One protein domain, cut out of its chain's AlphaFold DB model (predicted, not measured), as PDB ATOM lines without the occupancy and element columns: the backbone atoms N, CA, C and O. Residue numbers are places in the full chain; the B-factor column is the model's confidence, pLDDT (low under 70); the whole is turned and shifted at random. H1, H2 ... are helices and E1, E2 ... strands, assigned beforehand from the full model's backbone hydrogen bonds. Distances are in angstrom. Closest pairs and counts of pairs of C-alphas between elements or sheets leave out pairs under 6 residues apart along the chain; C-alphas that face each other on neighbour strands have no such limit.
ATOM      1  N   LYS A 261     114.958 105.480 126.161       83.44
ATOM      2  CA  LYS A 261     114.905 106.911 126.413       83.44
ATOM      3  C   LYS A 261     115.043 107.115 127.913       83.44
ATOM      4  O   LYS A 261     114.378 106.427 128.682       83.44
ATOM      5  N   VAL A 262     115.889 108.051 128.312       83.62
ATOM      6  CA  VAL A 262     115.940 108.549 129.683       83.62
ATOM      7  C   VAL A 262     115.812 110.061 129.658       83.62
ATOM      8  O   VAL A 262     116.364 110.713 128.772       83.62
ATOM      9  N   ASP A 263     115.050 110.610 130.590       83.25
ATOM     10  CA  ASP A 263     114.891 112.052 130.714       83.25
ATOM     11  C   ASP A 263     115.911 112.602 131.716       83.25
ATOM     12  O   ASP A 263     116.221 111.972 132.726       83.25
ATOM     13  N   CYS A 264     116.450 113.772 131.399       71.94
ATOM     14  CA  CYS A 264     117.228 114.617 132.290       71.94
ATOM     15  C   CYS A 264     116.276 115.543 133.085       71.94
ATOM     16  O   CYS A 264     115.149 115.796 132.632       71.94
ATOM     17  N   PRO A 265     116.693 116.068 134.250       76.31
ATOM     18  CA  PRO A 265     118.053 116.056 134.797       76.31
ATOM     19  C   PRO A 265     118.524 114.676 135.270       76.31
ATOM     20  O   PRO A 265     117.727 113.841 135.695       76.31
ATOM     21  N   ALA A 266     119.826 114.420 135.141       80.44
ATOM     22  CA  ALA A 266     120.432 113.216 135.701       80.44
ATOM     23  C   ALA A 266     120.443 113.264 137.239       80.44
ATOM     24  O   ALA A 266     120.445 114.346 137.820       80.44
ATOM     25  N   GLU A 267     120.494 112.103 137.897       83.19
ATOM     26  CA  GLU A 267     120.568 112.042 139.365       83.19
ATOM     27  C   GLU A 267     121.979 112.357 139.869       83.19
ATOM     28  O   GLU A 267     122.144 113.068 140.856       83.19
ATOM     29  N   GLU A 268     123.006 111.839 139.188       82.12
ATOM     30  CA  GLU A 268     124.397 112.011 139.610       82.12
ATOM     31  C   GLU A 268     125.366 111.913 138.423       82.12
ATOM     32  O   GLU A 268     125.137 111.187 137.452       82.12
ATOM     33  N   VAL A 269     126.507 112.601 138.502       87.25
ATOM     34  CA  VAL A 269     127.626 112.418 137.568       87.25
ATOM     35  C   VAL A 269     128.727 111.620 138.266       87.25
ATOM     36  O   VAL A 269     129.446 112.144 139.107       87.25
ATOM     37  N   GLN A 270     128.900 110.347 137.896       83.44
ATOM     38  CA  GLN A 270     129.880 109.455 138.537       83.44
ATOM     39  C   GLN A 270     131.332 109.816 138.214       83.44
ATOM     40  O   GLN A 270     132.233 109.603 139.022       83.44
ATOM     41  N   SER A 271     131.610 110.252 136.983       83.38
ATOM     42  CA  SER A 271     132.951 110.722 136.622       83.38
ATOM     43  C   SER A 271     132.952 111.539 135.344       83.38
ATOM     44  O   SER A 271     132.294 111.180 134.367       83.38
ATOM     45  N   ILE A 272     133.799 112.563 135.325       86.19
ATOM     46  CA  ILE A 272     134.189 113.308 134.130       86.19
ATOM     47  C   ILE A 272     135.648 112.987 133.827       86.19
ATOM     48  O   ILE A 272     136.492 112.925 134.721       86.19
ATOM     49  N   LYS A 273     135.953 112.713 132.558       83.81
ATOM     50  CA  LYS A 273     137.315 112.404 132.119       83.81
ATOM     51  C   LYS A 273     137.666 113.219 130.885       83.81
ATOM     52  O   LYS A 273     136.982 113.152 129.865       83.81
ATOM     53  N   ARG A 274     138.791 113.931 130.971       83.88
ATOM     54  CA  ARG A 274     139.431 114.632 129.855       83.88
ATOM     55  C   ARG A 274     140.622 113.842 129.360       83.88
ATOM     56  O   ARG A 274     141.488 113.422 130.127       83.88
ATOM     57  N   VAL A 275     140.647 113.590 128.061       84.12
ATOM     58  CA  VAL A 275     141.666 112.768 127.426       84.12
ATOM     59  C   VAL A 275     142.150 113.448 126.163       84.12
ATOM     60  O   VAL A 275     141.362 113.851 125.316       84.12
ATOM     61  N   LEU A 276     143.465 113.512 125.991       84.31
ATOM     62  CA  LEU A 276     144.056 113.996 124.751       84.31
ATOM     63  C   LEU A 276     143.903 112.955 123.645       84.31
ATOM     64  O   LEU A 276     144.045 111.756 123.875       84.31
ATOM     65  N   SER A 277     143.643 113.414 122.429       84.00
ATOM     66  CA  SER A 277     143.486 112.567 121.253       84.00
ATOM     67  C   SER A 277     144.380 113.026 120.108       84.00
ATOM     68  O   SER A 277     144.717 114.205 119.975       84.00
ATOM     69  N   CYS A 278     144.798 112.062 119.290       82.50
ATOM     70  CA  CYS A 278     145.670 112.307 118.155       82.50
ATOM     71  C   CYS A 278     144.958 113.090 117.054       82.50
ATOM     72  O   CYS A 278     143.889 112.688 116.601       82.50
ATOM     73  N   LYS A 279     145.605 114.132 116.524       82.62
ATOM     74  CA  LYS A 279     145.038 114.945 115.440       82.62
ATOM     75  C   LYS A 279     144.772 114.171 114.138       82.62
ATOM     76  O   LYS A 279     143.880 114.543 113.386       82.62
ATOM     77  N   LYS A 280     145.536 113.108 113.859       78.69
ATOM     78  CA  LYS A 280     145.412 112.322 112.616       78.69
ATOM     79  C   LYS A 280     144.424 111.167 112.742       78.69
ATOM     80  O   LYS A 280     143.525 111.044 111.922       78.69
ATOM     81  N   CYS A 281     144.600 110.311 113.746       78.19
ATOM     82  CA  CYS A 281     143.825 109.072 113.882       78.19
ATOM     83  C   CYS A 281     142.789 109.111 115.007       78.19
ATOM     84  O   CYS A 281     142.108 108.119 115.228       78.19
ATOM     85  N   GLN A 282     142.688 110.223 115.744       78.25
ATOM     86  CA  GLN A 282     141.708 110.425 116.815       78.25
ATOM     87  C   GLN A 282     141.815 109.460 118.012       78.25
ATOM     88  O   GLN A 282     141.041 109.564 118.965       78.25
ATOM     89  N   THR A 283     142.808 108.569 118.021       76.75
ATOM     90  CA  THR A 283     143.090 107.676 119.146       76.75
ATOM     91  C   THR A 283     143.467 108.468 120.392       76.75
ATOM     92  O   THR A 283     144.220 109.444 120.317       76.75
ATOM     93  N   LYS A 284     142.978 108.004 121.545       81.69
ATOM     94  CA  LYS A 284     143.425 108.409 122.880       81.69
ATOM     95  C   LYS A 284     144.954 108.376 122.996       81.69
ATOM     96  O   LYS A 284     145.596 107.384 122.668       81.69
ATOM     97  N   ILE A 285     145.513 109.455 123.521       83.00
ATOM     98  CA  ILE A 285     146.925 109.616 123.840       83.00
ATOM     99  C   ILE A 285     147.070 109.640 125.357       83.00
ATOM    100  O   ILE A 285     146.401 110.402 126.054       83.00
ATOM    101  N   VAL A 286     147.992 108.829 125.864       74.56
ATOM    102  CA  VAL A 286     148.433 108.899 127.256       74.56
ATOM    103  C   VAL A 286     149.613 109.868 127.314       74.56
ATOM    104  O   VAL A 286     150.712 109.549 126.867       74.56
ATOM    105  N   ALA A 287     149.369 111.086 127.798       70.06
ATOM    106  CA  ALA A 287     150.407 112.100 127.938       70.06
ATOM    107  C   ALA A 287     151.069 112.004 129.317       70.06
ATOM    108  O   ALA A 287     150.386 112.043 130.338       70.06
ATOM    109  N   LEU A 288     152.401 111.919 129.349       69.62
ATOM    110  CA  LEU A 288     153.163 112.025 130.593       69.62
ATOM    111  C   LEU A 288     153.147 113.487 131.084       69.62
ATOM    112  O   LEU A 288     153.305 114.393 130.261       69.62
ATOM    113  N   PRO A 289     152.987 113.741 132.396       65.19
ATOM    114  CA  PRO A 289     152.795 115.092 132.932       65.19
ATOM    115  C   PRO A 289     153.949 116.050 132.600       65.19
ATOM    116  O   PRO A 289     153.695 117.215 132.312       65.19
ATOM    117  N   ASN A 290     155.183 115.541 132.510       70.44
ATOM    118  CA  ASN A 290     156.397 116.352 132.338       70.44
ATOM    119  C   ASN A 290     156.948 116.358 130.898       70.44
ATOM    120  O   ASN A 290     158.116 116.677 130.686       70.44
ATOM    121  N   LYS A 291     156.150 115.967 129.892       76.12
ATOM    122  CA  LYS A 291     156.570 115.981 128.480       76.12
ATOM    123  C   LYS A 291     155.593 116.772 127.612       76.12
ATOM    124  O   LYS A 291     154.415 116.440 127.511       76.12
ATOM    125  N   ASN A 292     156.120 117.780 126.918       80.69
ATOM    126  CA  ASN A 292     155.357 118.620 125.984       80.69
ATOM    127  C   ASN A 292     155.137 117.961 124.617       80.69
ATOM    128  O   ASN A 292     154.337 118.449 123.823       80.69
ATOM    129  N   ILE A 293     155.839 116.861 124.344       83.94
ATOM    130  CA  ILE A 293     155.754 116.105 123.098       83.94
ATOM    131  C   ILE A 293     155.152 114.739 123.407       83.94
ATOM    132  O   ILE A 293     155.610 114.037 124.310       83.94
ATOM    133  N   VAL A 294     154.140 114.361 122.632       82.69
ATOM    134  CA  VAL A 294     153.451 113.076 122.736       82.69
ATOM    135  C   VAL A 294     153.489 112.351 121.396       82.69
ATOM    136  O   VAL A 294     153.307 112.958 120.339       82.69
ATOM    137  N   LYS A 295     153.733 111.041 121.434       80.50
ATOM    138  CA  LYS A 295     153.733 110.172 120.255       80.50
ATOM    139  C   LYS A 295     152.478 109.308 120.282       80.50
ATOM    140  O   LYS A 295     152.209 108.642 121.277       80.50
ATOM    141  N   CYS A 296     151.701 109.339 119.205       81.19
ATOM    142  CA  CYS A 296     150.535 108.479 119.060       81.19
ATOM    143  C   CYS A 296     150.976 107.024 118.861       81.19
ATOM    144  O   CYS A 296     151.812 106.747 118.004       81.19
ATOM    145  N   THR A 297     150.394 106.105 119.631       78.81
ATOM    146  CA  THR A 297     150.692 104.666 119.564       78.81
ATOM    147  C   THR A 297     150.163 104.010 118.292       78.81
ATOM    148  O   THR A 297     150.805 103.107 117.778       78.81
ATOM    149  N   GLU A 298     149.041 104.500 117.757       72.62
ATOM    150  CA  GLU A 298     148.375 103.891 116.597       72.62
ATOM    151  C   GLU A 298     148.963 104.353 115.265       72.62
ATOM    152  O   GLU A 298     149.282 103.544 114.406       72.62
ATOM    153  N   CYS A 299     149.129 105.665 115.073       80.06
ATOM    154  CA  CYS A 299     149.610 106.207 113.794       80.06
ATOM    155  C   CYS A 299     151.064 106.692 113.825       80.06
ATOM    156  O   CYS A 299     151.527 107.285 112.853       80.06
ATOM    157  N   GLY A 300     151.759 106.544 114.955       82.31
ATOM    158  CA  GLY A 300     153.146 106.980 115.124       82.31
ATOM    159  C   GLY A 300     153.366 108.499 115.148       82.31
ATOM    160  O   GLY A 300     154.503 108.931 115.328       82.31
ATOM    161  N   LEU A 301     152.314 109.316 114.992       82.38
ATOM    162  CA  LEU A 301     152.421 110.774 114.887       82.38
ATOM    163  C   LEU A 301     152.941 111.403 116.186       82.38
ATOM    164  O   LEU A 301     152.303 111.301 117.237       82.38
ATOM    165  N   THR A 302     154.052 112.126 116.081       86.25
ATOM    166  CA  THR A 302     154.606 112.949 117.160       86.25
ATOM    167  C   THR A 302     154.018 114.355 117.088       86.25
ATOM    168  O   THR A 302     154.115 115.022 116.060       86.25
ATOM    169  N   GLN A 303     153.391 114.816 118.167       87.00
ATOM    170  CA  GLN A 303     152.714 116.110 118.222       87.00
ATOM    171  C   GLN A 303     152.915 116.783 119.584       87.00
ATOM    172  O   GLN A 303     153.189 116.126 120.588       87.00
ATOM    173  N   LEU A 304     152.794 118.110 119.619       84.81
ATOM    174  CA  LEU A 304     152.813 118.854 120.876       84.81
ATOM    175  C   LEU A 304     151.536 118.570 121.670       84.81
ATOM    176  O   LEU A 304     150.449 118.499 121.093       84.81
ATOM    177  N   LYS A 305     151.654 118.480 122.997       82.19
ATOM    178  CA  LYS A 305     150.522 118.302 123.919       82.19
ATOM    179  C   LYS A 305     149.456 119.386 123.710       82.19
ATOM    180  O   LYS A 305     148.280 119.064 123.636       82.19
ATOM    181  N   SER A 306     149.878 120.636 123.497       81.44
ATOM    182  CA  SER A 306     148.999 121.781 123.202       81.44
ATOM    183  C   SER A 306     148.293 121.715 121.844       81.44
ATOM    184  O   SER A 306     147.305 122.405 121.635       81.44
ATOM    185  N   LYS A 307     148.795 120.905 120.904       82.88
ATOM    186  CA  LYS A 307     148.181 120.700 119.582       82.88
ATOM    187  C   LYS A 307     147.284 119.457 119.529       82.88
ATOM    188  O   LYS A 307     146.687 119.203 118.482       82.88
ATOM    189  N   CYS A 308     147.220 118.677 120.609       80.56
ATOM    190  CA  CYS A 308     146.307 117.544 120.723       80.56
ATOM    191  C   CYS A 308     144.883 118.044 120.957       80.56
ATOM    192  O   CYS A 308     144.677 118.998 121.700       80.56
ATOM    193  N   GLN A 309     143.900 117.363 120.374       81.19
ATOM    194  CA  GLN A 309     142.501 117.667 120.651       81.19
ATOM    195  C   GLN A 309     142.102 117.021 121.979       81.19
ATOM    196  O   GLN A 309     142.219 115.801 122.129       81.19
ATOM    197  N   GLU A 310     141.622 117.818 122.928       82.19
ATOM    198  CA  GLU A 310     141.038 117.304 124.165       82.19
ATOM    199  C   GLU A 310     139.637 116.738 123.898       82.19
ATOM    200  O   GLU A 310     138.831 117.316 123.169       82.19
ATOM    201  N   ARG A 311     139.366 115.557 124.452       82.69
ATOM    202  CA  ARG A 311     138.076 114.876 124.391       82.69
ATOM    203  C   ARG A 311     137.551 114.676 125.795       82.69
ATOM    204  O   ARG A 311     138.223 114.071 126.630       82.69
ATOM    205  N   LEU A 312     136.336 115.154 126.001       83.56
ATOM    206  CA  LEU A 312     135.577 115.008 127.229       83.56
ATOM    207  C   LEU A 312     134.621 113.822 127.100       83.56
ATOM    208  O   LEU A 312     134.044 113.604 126.034       83.56
ATOM    209  N   PHE A 313     134.446 113.060 128.169       87.38
ATOM    210  CA  PHE A 313     133.343 112.115 128.304       87.38
ATOM    211  C   PHE A 313     132.944 111.987 129.772       87.38
ATOM    212  O   PHE A 313     133.795 112.089 130.661       87.38
ATOM    213  N   ALA A 314     131.656 111.763 130.011       86.81
ATOM    214  CA  ALA A 314     131.066 111.681 131.341       86.81
ATOM    215  C   ALA A 314     130.326 110.351 131.524       86.81
ATOM    216  O   ALA A 314     129.620 109.907 130.620       86.81
ATOM    217  N   ASN A 315     130.487 109.723 132.688       86.19
ATOM    218  CA  ASN A 315     129.610 108.641 133.134       86.19
ATOM    219  C   ASN A 315     128.535 109.253 134.025       86.19
ATOM    220  O   ASN A 315     128.856 109.809 135.075       86.19
ATOM    221  N   VAL A 316     127.287 109.166 133.588       87.88
ATOM    222  CA  VAL A 316     126.143 109.849 134.193       87.88
ATOM    223  C   VAL A 316     125.156 108.800 134.684       87.88
ATOM    224  O   VAL A 316     124.816 107.882 133.940       87.88
ATOM    225  N   LEU A 317     124.741 108.904 135.939       86.69
ATOM    226  CA  LEU A 317     123.778 108.021 136.580       86.69
ATOM    227  C   LEU A 317     122.376 108.628 136.495       86.69
ATOM    228  O   LEU A 317     122.159 109.797 136.811       86.69
ATOM    229  N   PHE A 318     121.432 107.798 136.081       84.88
ATOM    230  CA  PHE A 318     120.014 108.105 135.998       84.88
ATOM    231  C   PHE A 318     119.219 107.163 136.902       84.88
ATOM    232  O   PHE A 318     119.721 106.108 137.316       84.88
ATOM    233  N   SER A 319     117.951 107.515 137.121       76.88
ATOM    234  CA  SER A 319     116.991 106.719 137.881       76.88
ATOM    235  C   SER A 319     117.000 105.249 137.448       76.88
ATOM    236  O   SER A 319     117.131 104.929 136.265       76.88
ATOM    237  N   ASN A 320     116.855 104.345 138.422       75.44
ATOM    238  CA  ASN A 320     116.981 102.883 138.282       75.44
ATOM    239  C   ASN A 320     118.422 102.353 138.107       75.44
ATOM    240  O   ASN A 320     118.621 101.312 137.477       75.44
ATOM    241  N   ASN A 321     119.434 103.025 138.675       77.81
ATOM    242  CA  ASN A 321     120.851 102.628 138.586       77.81
ATOM    243  C   ASN A 321     121.377 102.524 137.139       77.81
ATOM    244  O   ASN A 321     122.276 101.732 136.823       77.81
ATOM    245  N   LEU A 322     120.806 103.316 136.233       82.88
ATOM    246  CA  LEU A 322     121.198 103.336 134.835       82.88
ATOM    247  C   LEU A 322     122.382 104.286 134.652       82.88
ATOM    248  O   LEU A 322     122.223 105.500 134.666       82.88
ATOM    249  N   THR A 323     123.577 103.743 134.438       85.69
ATOM    250  CA  THR A 323     124.757 104.554 134.094       85.69
ATOM    251  C   THR A 323     124.931 104.641 132.584       85.69
ATOM    252  O   THR A 323     125.106 103.607 131.936       85.69
ATOM    253  N   LEU A 324     124.937 105.854 132.032       86.94
ATOM    254  CA  LEU A 324     125.203 106.124 130.622       86.94
ATOM    255  C   LEU A 324     126.562 106.793 130.415       86.94
ATOM    256  O   LEU A 324     126.971 107.661 131.184       86.94
ATOM    257  N   LEU A 325     127.233 106.427 129.324       84.56
ATOM    258  CA  LEU A 325     128.438 107.091 128.842       84.56
ATOM    259  C   LEU A 325     128.061 108.161 127.811       84.56
ATOM    260  O   LEU A 325     127.549 107.852 126.729       84.56
ATOM    261  N   VAL A 326     128.353 109.418 128.133       86.31
ATOM    262  CA  VAL A 326     128.092 110.578 127.278       86.31
ATOM    263  C   VAL A 326     129.414 111.081 126.703       86.31
ATOM    264  O   VAL A 326     130.304 111.514 127.438       86.31
ATOM    265  N   PHE A 327     129.566 110.998 125.382       85.75
ATOM    266  CA  PHE A 327     130.764 111.453 124.673       85.75
ATOM    267  C   PHE A 327     130.744 112.966 124.418       85.75
ATOM    268  O   PHE A 327     129.694 113.603 124.456       85.75
ATOM    269  N   GLY A 328     131.911 113.555 124.149       83.00
ATOM    270  CA  GLY A 328     132.084 115.006 124.034       83.00
ATOM    271  C   GLY A 328     131.260 115.684 122.936       83.00
ATOM    272  O   GLY A 328     130.890 116.841 123.088       83.00
ATOM    273  N   ASP A 329     130.933 114.979 121.855       83.12
ATOM    274  CA  ASP A 329     130.002 115.456 120.828       83.12
ATOM    275  C   ASP A 329     128.572 115.587 121.373       83.12
ATOM    276  O   ASP A 329     127.890 116.566 121.089       83.12
ATOM    277  N   LYS A 330     128.141 114.643 122.217       86.38
ATOM    278  CA  LYS A 330     126.844 114.686 122.906       86.38
ATOM    279  C   LYS A 330     126.832 115.711 124.036       86.38
ATOM    280  O   LYS A 330     125.866 116.448 124.162       86.38
ATOM    281  N   LEU A 331     127.918 115.842 124.798       85.88
ATOM    282  CA  LEU A 331     128.057 116.902 125.806       85.88
ATOM    283  C   LEU A 331     127.994 118.304 125.177       85.88
ATOM    284  O   LEU A 331     127.387 119.197 125.756       85.88
ATOM    285  N   ARG A 332     128.550 118.492 123.971       86.25
ATOM    286  CA  ARG A 332     128.413 119.747 123.215       86.25
ATOM    287  C   ARG A 332     126.957 120.020 122.823       86.25
ATOM    288  O   ARG A 332     126.498 121.139 122.994       86.25
ATOM    289  N   GLN A 333     126.231 118.999 122.361       85.00
ATOM    290  CA  GLN A 333     124.797 119.115 122.061       85.00
ATOM    291  C   GLN A 333     123.973 119.444 123.316       85.00
ATOM    292  O   GLN A 333     123.065 120.265 123.247       85.00
ATOM    293  N   LEU A 334     124.305 118.852 124.473       85.31
ATOM    294  CA  LEU A 334     123.682 119.218 125.752       85.31
ATOM    295  C   LEU A 334     123.935 120.680 126.095       85.31
ATOM    296  O   LEU A 334     123.008 121.371 126.491       85.31
ATOM    297  N   HIS A 335     125.163 121.152 125.905       85.81
ATOM    298  CA  HIS A 335     125.523 122.536 126.171       85.81
ATOM    299  C   HIS A 335     124.777 123.525 125.271       85.81
ATOM    300  O   HIS A 335     124.285 124.531 125.764       85.81
ATOM    301  N   GLU A 336     124.646 123.237 123.974       84.56
ATOM    302  CA  GLU A 336     123.862 124.067 123.046       84.56
ATOM    303  C   GLU A 336     122.402 124.195 123.506       84.56
ATOM    304  O   GLU A 336     121.862 125.296 123.554       84.56
ATOM    305  N   LEU A 337     121.782 123.091 123.932       84.12
ATOM    306  CA  LEU A 337     120.414 123.100 124.461       84.12
ATOM    307  C   LEU A 337     120.318 123.777 125.835       84.12
ATOM    308  O   LEU A 337     119.345 124.470 126.118       84.12
ATOM    309  N   PHE A 338     121.336 123.618 126.675       83.06
ATOM    310  CA  PHE A 338     121.421 124.283 127.969       83.06
ATOM    311  C   PHE A 338     121.536 125.806 127.820       83.06
ATOM    312  O   PHE A 338     120.881 126.530 128.564       83.06
ATOM    313  N   GLN A 339     122.285 126.303 126.828       82.06
ATOM    314  CA  GLN A 339     122.363 127.733 126.497       82.06
ATOM    315  C   GLN A 339     121.048 128.310 125.957       82.06
ATOM    316  O   GLN A 339     120.805 129.510 126.050       82.06
ATOM    317  N   GLU A 340     120.195 127.484 125.353       79.81
ATOM    318  CA  GLU A 340     118.858 127.925 124.949       79.81
ATOM    319  C   GLU A 340     117.901 128.003 126.148       79.81
ATOM    320  O   GLU A 340     117.005 128.843 126.166       79.81
ATOM    321  N   GLN A 341     118.087 127.132 127.146       75.88
ATOM    322  CA  GLN A 341     117.261 127.065 128.358       75.88
ATOM    323  C   GLN A 341     117.718 128.047 129.446       75.88
ATOM    324  O   GLN A 341     116.916 128.488 130.268       75.88
ATOM    325  N   THR A 342     118.997 128.414 129.448       68.38
ATOM    326  CA  THR A 342     119.617 129.311 130.425       68.38
ATOM    327  C   THR A 342     120.416 130.380 129.687       68.38
ATOM    328  O   THR A 342     121.102 130.078 128.721       68.38
ATOM    329  N   THR A 343     120.380 131.642 130.124       71.06
ATOM    330  CA  THR A 343     121.211 132.741 129.575       71.06
ATOM    331  C   THR A 343     122.700 132.582 129.935       71.06
ATOM    332  O   THR A 343     123.333 133.486 130.481       71.06
ATOM    333  N   PHE A 344     123.266 131.405 129.683       73.62
ATOM    334  CA  PHE A 344     124.627 131.019 130.008       73.62
ATOM    335  C   PHE A 344     125.539 131.241 128.793       73.62
ATOM    336  O   PHE A 344     125.317 130.694 127.719       73.62
ATOM    337  N   ALA A 345     126.569 132.081 128.942       70.25
ATOM    338  CA  ALA A 345     127.309 132.654 127.808       70.25
ATOM    339  C   ALA A 345     128.697 132.032 127.538       70.25
ATOM    340  O   ALA A 345     129.417 132.503 126.655       70.25
ATOM    341  N   LYS A 346     129.125 131.012 128.296       79.56
ATOM    342  CA  LYS A 346     130.448 130.393 128.096       79.56
ATOM    343  C   LYS A 346     130.438 129.411 126.931       79.56
ATOM    344  O   LYS A 346     129.437 128.760 126.675       79.56
ATOM    345  N   THR A 347     131.563 129.290 126.232       78.19
ATOM    346  CA  THR A 347     131.769 128.279 125.186       78.19
ATOM    347  C   THR A 347     132.123 126.926 125.804       78.19
ATOM    348  O   THR A 347     132.778 126.866 126.845       78.19
ATOM    349  N   PHE A 348     131.723 125.830 125.152       80.62
ATOM    350  CA  PHE A 348     131.893 124.465 125.671       80.62
ATOM    351  C   PHE A 348     133.355 124.131 126.015       80.62
ATOM    352  O   PHE A 348     133.645 123.461 127.002       80.62
ATOM    353  N   GLU A 349     134.295 124.629 125.212       78.69
ATOM    354  CA  GLU A 349     135.732 124.421 125.390       78.69
ATOM    355  C   GLU A 349     136.307 125.110 126.640       78.69
ATOM    356  O   GLU A 349     137.414 124.772 127.056       78.69
ATOM    357  N   MET A 350     135.582 126.062 127.232       79.62
ATOM    358  CA  MET A 350     136.008 126.804 128.423       79.62
ATOM    359  C   MET A 350     135.362 126.295 129.716       79.62
ATOM    360  O   MET A 350     135.669 126.832 130.780       79.62
ATOM    361  N   LEU A 351     134.503 125.273 129.639       81.12
ATOM    362  CA  LEU A 351     133.838 124.715 130.814       81.12
ATOM    363  C   LEU A 351     134.814 123.904 131.655       81.12
ATOM    364  O   LEU A 351     135.490 122.994 131.152       81.12
ATOM    365  N   ASN A 352     134.846 124.202 132.947       84.12
ATOM    366  CA  ASN A 352     135.497 123.365 133.952       84.12
ATOM    367  C   ASN A 352     134.584 122.183 134.339       84.12
ATOM    368  O   ASN A 352     133.440 122.086 133.895       84.12
ATOM    369  N   ASP A 353     135.117 121.212 135.083       84.00
ATOM    370  CA  ASP A 353     134.385 119.969 135.364       84.00
ATOM    371  C   ASP A 353     133.125 120.220 136.212       84.00
ATOM    372  O   ASP A 353     132.107 119.577 135.966       84.00
ATOM    373  N   ASP A 354     133.154 121.205 137.114       83.50
ATOM    374  CA  ASP A 354     132.002 121.608 137.932       83.50
ATOM    375  C   ASP A 354     130.865 122.197 137.084       83.50
ATOM    376  O   ASP A 354     129.716 121.787 137.236       83.50
ATOM    377  N   GLU A 355     131.175 123.073 136.121       85.06
ATOM    378  CA  GLU A 355     130.181 123.633 135.190       85.06
ATOM    379  C   GLU A 355     129.574 122.556 134.280       85.06
ATOM    380  O   GLU A 355     128.386 122.591 133.963       85.06
ATOM    381  N   VAL A 356     130.370 121.561 133.868       85.25
ATOM    382  CA  VAL A 356     129.854 120.416 133.102       85.25
ATOM    383  C   VAL A 356     128.923 119.559 133.965       85.25
ATOM    384  O   VAL A 356     127.910 119.079 133.457       85.25
ATOM    385  N   MET A 357     129.241 119.359 135.248       85.38
ATOM    386  CA  MET A 357     128.362 118.643 136.179       85.38
ATOM    387  C   MET A 357     127.052 119.399 136.392       85.38
ATOM    388  O   MET A 357     125.992 118.799 136.236       85.38
ATOM    389  N   GLU A 358     127.116 120.702 136.668       85.75
ATOM    390  CA  GLU A 358     125.937 121.559 136.822       85.75
ATOM    391  C   GLU A 358     125.041 121.485 135.584       85.75
ATOM    392  O   GLU A 358     123.851 121.207 135.708       85.75
ATOM    393  N   MET A 359     125.618 121.616 134.386       86.81
ATOM    394  CA  MET A 359     124.890 121.488 133.124       86.81
ATOM    395  C   MET A 359     124.157 120.141 133.018       86.81
ATOM    396  O   MET A 359     122.972 120.113 132.712       86.81
ATOM    397  N   ILE A 360     124.831 119.013 133.277       86.38
ATOM    398  CA  ILE A 360     124.221 117.672 133.166       86.38
ATOM    399  C   ILE A 360     123.098 117.464 134.200       86.38
ATOM    400  O   ILE A 360     122.112 116.783 133.910       86.38
ATOM    401  N   LEU A 361     123.247 118.040 135.395       85.75
ATOM    402  CA  LEU A 361     122.297 117.912 136.504       85.75
ATOM    403  C   LEU A 361     121.122 118.898 136.429       85.75
ATOM    404  O   LEU A 361     120.189 118.778 137.216       85.75
ATOM    405  N   THR A 362     121.144 119.862 135.508       83.88
ATOM    406  CA  THR A 362     120.098 120.899 135.392       83.88
ATOM    407  C   THR A 362     119.386 120.902 134.045       83.88
ATOM    408  O   THR A 362     118.233 121.313 133.976       83.88
ATOM    409  N   VAL A 363     120.039 120.438 132.976       83.69
ATOM    410  CA  VAL A 363     119.483 120.478 131.619       83.69
ATOM    411  C   VAL A 363     118.234 119.596 131.481       83.69
ATOM    412  O   VAL A 363     118.242 118.414 131.822       83.69
ATOM    413  N   GLU A 364     117.155 120.151 130.925       83.69
ATOM    414  CA  GLU A 364     115.892 119.435 130.721       83.69
ATOM    415  C   GLU A 364     115.790 118.915 129.285       83.69
ATOM    416  O   GLU A 364     115.315 119.585 128.364       83.69
ATOM    417  N   VAL A 365     116.264 117.693 129.070       85.12
ATOM    418  CA  VAL A 365     116.303 117.044 127.752       85.12
ATOM    419  C   VAL A 365     116.033 115.556 127.871       85.12
ATOM    420  O   VAL A 365     116.143 114.971 128.939       85.12
ATOM    421  N   SER A 366     115.729 114.920 126.752       84.06
ATOM    422  CA  SER A 366     115.634 113.472 126.657       84.06
ATOM    423  C   SER A 366     116.863 112.907 125.956       84.06
ATOM    424  O   SER A 366     117.185 113.300 124.833       84.06
ATOM    425  N   ILE A 367     117.534 111.944 126.582       85.69
ATOM    426  CA  ILE A 367     118.684 111.236 126.020       85.69
ATOM    427  C   ILE A 367     118.247 109.854 125.548       85.69
ATOM    428  O   ILE A 367     117.684 109.057 126.296       85.69
ATOM    429  N   MET A 368     118.554 109.543 124.294       83.69
ATOM    430  CA  MET A 368     118.401 108.205 123.734       83.69
ATOM    431  C   MET A 368     119.747 107.491 123.781       83.69
ATOM    432  O   MET A 368     120.762 108.028 123.322       83.69
ATOM    433  N   TYR A 369     119.768 106.265 124.296       84.25
ATOM    434  CA  TYR A 369     120.999 105.494 124.458       84.25
ATOM    435  C   TYR A 369     120.887 104.094 123.861       84.25
ATOM    436  O   TYR A 369     119.807 103.527 123.771       84.25
ATOM    437  N   ASN A 370     122.012 103.533 123.419       80.44
ATOM    438  CA  ASN A 370     122.042 102.189 122.834       80.44
ATOM    439  C   ASN A 370     122.187 101.087 123.897       80.44
ATOM    440  O   ASN A 370     122.498 101.354 125.054       80.44
ATOM    441  N   ALA A 371     122.091  99.822 123.482       73.81
ATOM    442  CA  ALA A 371     122.293  98.660 124.357       73.81
ATOM    443  C   ALA A 371     123.661  98.621 125.083       73.81
ATOM    444  O   ALA A 371     123.794  97.964 126.111       73.81
ATOM    445  N   LYS A 372     124.679  99.348 124.592       77.69
ATOM    446  CA  LYS A 372     125.987  99.507 125.258       77.69
ATOM    447  C   LYS A 372     126.010 100.653 126.280       77.69
ATOM    448  O   LYS A 372     127.080 100.985 126.776       77.69
ATOM    449  N   ARG A 373     124.853 101.254 126.579       82.12
ATOM    450  CA  ARG A 373     124.677 102.412 127.470       82.12
ATOM    451  C   ARG A 373     125.414 103.675 127.010       82.12
ATOM    452  O   ARG A 373     125.713 104.547 127.817       82.12
ATOM    453  N   ASN A 374     125.686 103.805 125.714       81.69
ATOM    454  CA  ASN A 374     126.233 105.041 125.157       81.69
ATOM    455  C   ASN A 374     125.090 105.967 124.745       81.69
ATOM    456  O   ASN A 374     124.181 105.521 124.041       81.69
ATOM    457  N   ALA A 375     125.172 107.248 125.103       84.31
ATOM    458  CA  ALA A 375     124.266 108.266 124.584       84.31
ATOM    459  C   ALA A 375     124.458 108.420 123.064       84.31
ATOM    460  O   ALA A 375     125.577 108.619 122.586       84.31
ATOM    461  N   VAL A 376     123.373 108.305 122.296       81.88
ATOM    462  CA  VAL A 376     123.385 108.333 120.822       81.88
ATOM    463  C   VAL A 376     122.769 109.621 120.291       81.88
ATOM    464  O   VAL A 376     123.317 110.243 119.377       81.88
ATOM    465  N   SER A 377     121.660 110.059 120.876       81.94
ATOM    466  CA  SER A 377     120.974 111.295 120.500       81.94
ATOM    467  C   SER A 377     120.389 111.984 121.721       81.94
ATOM    468  O   SER A 377     120.102 111.354 122.736       81.94
ATOM    469  N   ILE A 378     120.249 113.299 121.602       85.81
ATOM    470  CA  ILE A 378     119.659 114.175 122.605       85.81
ATOM    471  C   ILE A 378     118.533 114.923 121.904       85.81
ATOM    472  O   ILE A 378     118.718 115.416 120.791       85.81
ATOM    473  N   ALA A 379     117.371 114.968 122.536       80.56
ATOM    474  CA  ALA A 379     116.197 115.674 122.055       80.56
ATOM    475  C   ALA A 379     115.694 116.630 123.137       80.56
ATOM    476  O   ALA A 379     115.831 116.355 124.329       80.56
ATOM    477  N   LYS A 380     115.086 117.744 122.725       78.94
ATOM    478  CA  LYS A 380     114.374 118.629 123.651       78.94
ATOM    479  C   LYS A 380     113.203 117.873 124.278       78.94
ATOM    480  O   LYS A 380     112.530 117.101 123.592       78.94
ATOM    481  N   ARG A 381     112.974 118.102 125.568       68.50
ATOM    482  CA  ARG A 381     111.769 117.632 126.253       68.50
ATOM    483  C   ARG A 381     110.576 118.403 125.666       68.50
ATOM    484  O   ARG A 381     110.636 119.628 125.606       68.50
TER     485      ARG A 381
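Overview. This is residues 261 to 381 of the 382 residues of an uncharacterized protein of Paramuricea clavata (UniProt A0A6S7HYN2). A body of two small three-stranded sheets, E2 E5 E6 and E1 E7 E8, has two helices packed on it, H1 reaching both sheets and H2 packed on the first. From this body the long paired strands E2 and E5 run to a small head, made by the hairpin E3 and E4 and the loop 278 to 292. The printed part has 121 residues, with two named helices and eight named strands in the order E1 E2 E3 E4 E5 E6 H1 H2 E7 E8; the class is mixed, helices and strands, and each sheet is antiparallel. It is compact, with a radius of gyration of the C-alphas of 15.8 A and spans of 44 by 34 by 22 A.

Arrangement. In the sheet E2 (residues 268 to 277), E5 (309 to 318), E6 (322 to 327), inner strand E5 is antiparallel to E2 at 163 degrees, with N 273 and O 313 2.9 A apart, within hydrogen-bond range. E5 and E6 form a hairpin, with N 316 and O 324 2.9 A apart. H2 (353 to 362) is on this sheet, two layers, a helix on one face, at a height of 9.2 A; it lies over E2 and E5, slantwise at 46 degrees to E2 on the local plane, and the closest C-alphas of H2 and E2 are those of Met 357 and Val 269, 6.4 A apart. H1 (328 to 341) is on the same face, over none of its strands. With residues 334 to 338 alone H1 touches H2 at a steep tilt of 59 degrees, the same way, C-alphas 338 and 359 being closest at 6.8 A. In the other sheet, E1 (261 to 263), E7 (365 to 369), E8 (375 to 380), N 262 and O 367 are 2.9 A apart, and in the hairpin E7 and E8, N 366 and O 379 are 2.8 A apart. H1 is on this sheet too, again two layers, at a height of 9.6 A; it runs along E8 at 10 degrees on the local plane, C-alphas 330 and 375 being closest at 7.1 A. The closest C-alphas of E6 and E8 are those of Val 326 and Ala 375, 5.2 A apart. The hairpin E3 (293 to 295) and E4 (302 to 304), with N 294 and O 303 2.9 A apart, is apart from both helices. In H1 and H2 every O i to N i+4 pair is within hydrogen-bond range.

Along the chain. E1 begins at C-alpha 261 (114.905, 106.911, 126.413). E2 is 26.5 A long, E5 28.9 A, E6 16.1 A, H1 19.6 A, H2 14.3 A, E7 12.9 A and E8 14.4 A. E5 begins at C-alpha 309 (142.501, 117.667, 120.651), and E8 ends at C-alpha 380 (114.374, 118.629, 123.651).

Size, cuts and confidence. The two C-alphas farthest apart, those of Asn 290 and Arg 381, are 45.1 A apart. The printed part has no cut. The links E2 to E3 and H1 to H2 are long. Mean pLDDT of the printed part is 81.6, and residues 288 to 289, 342 and 381 are under 70.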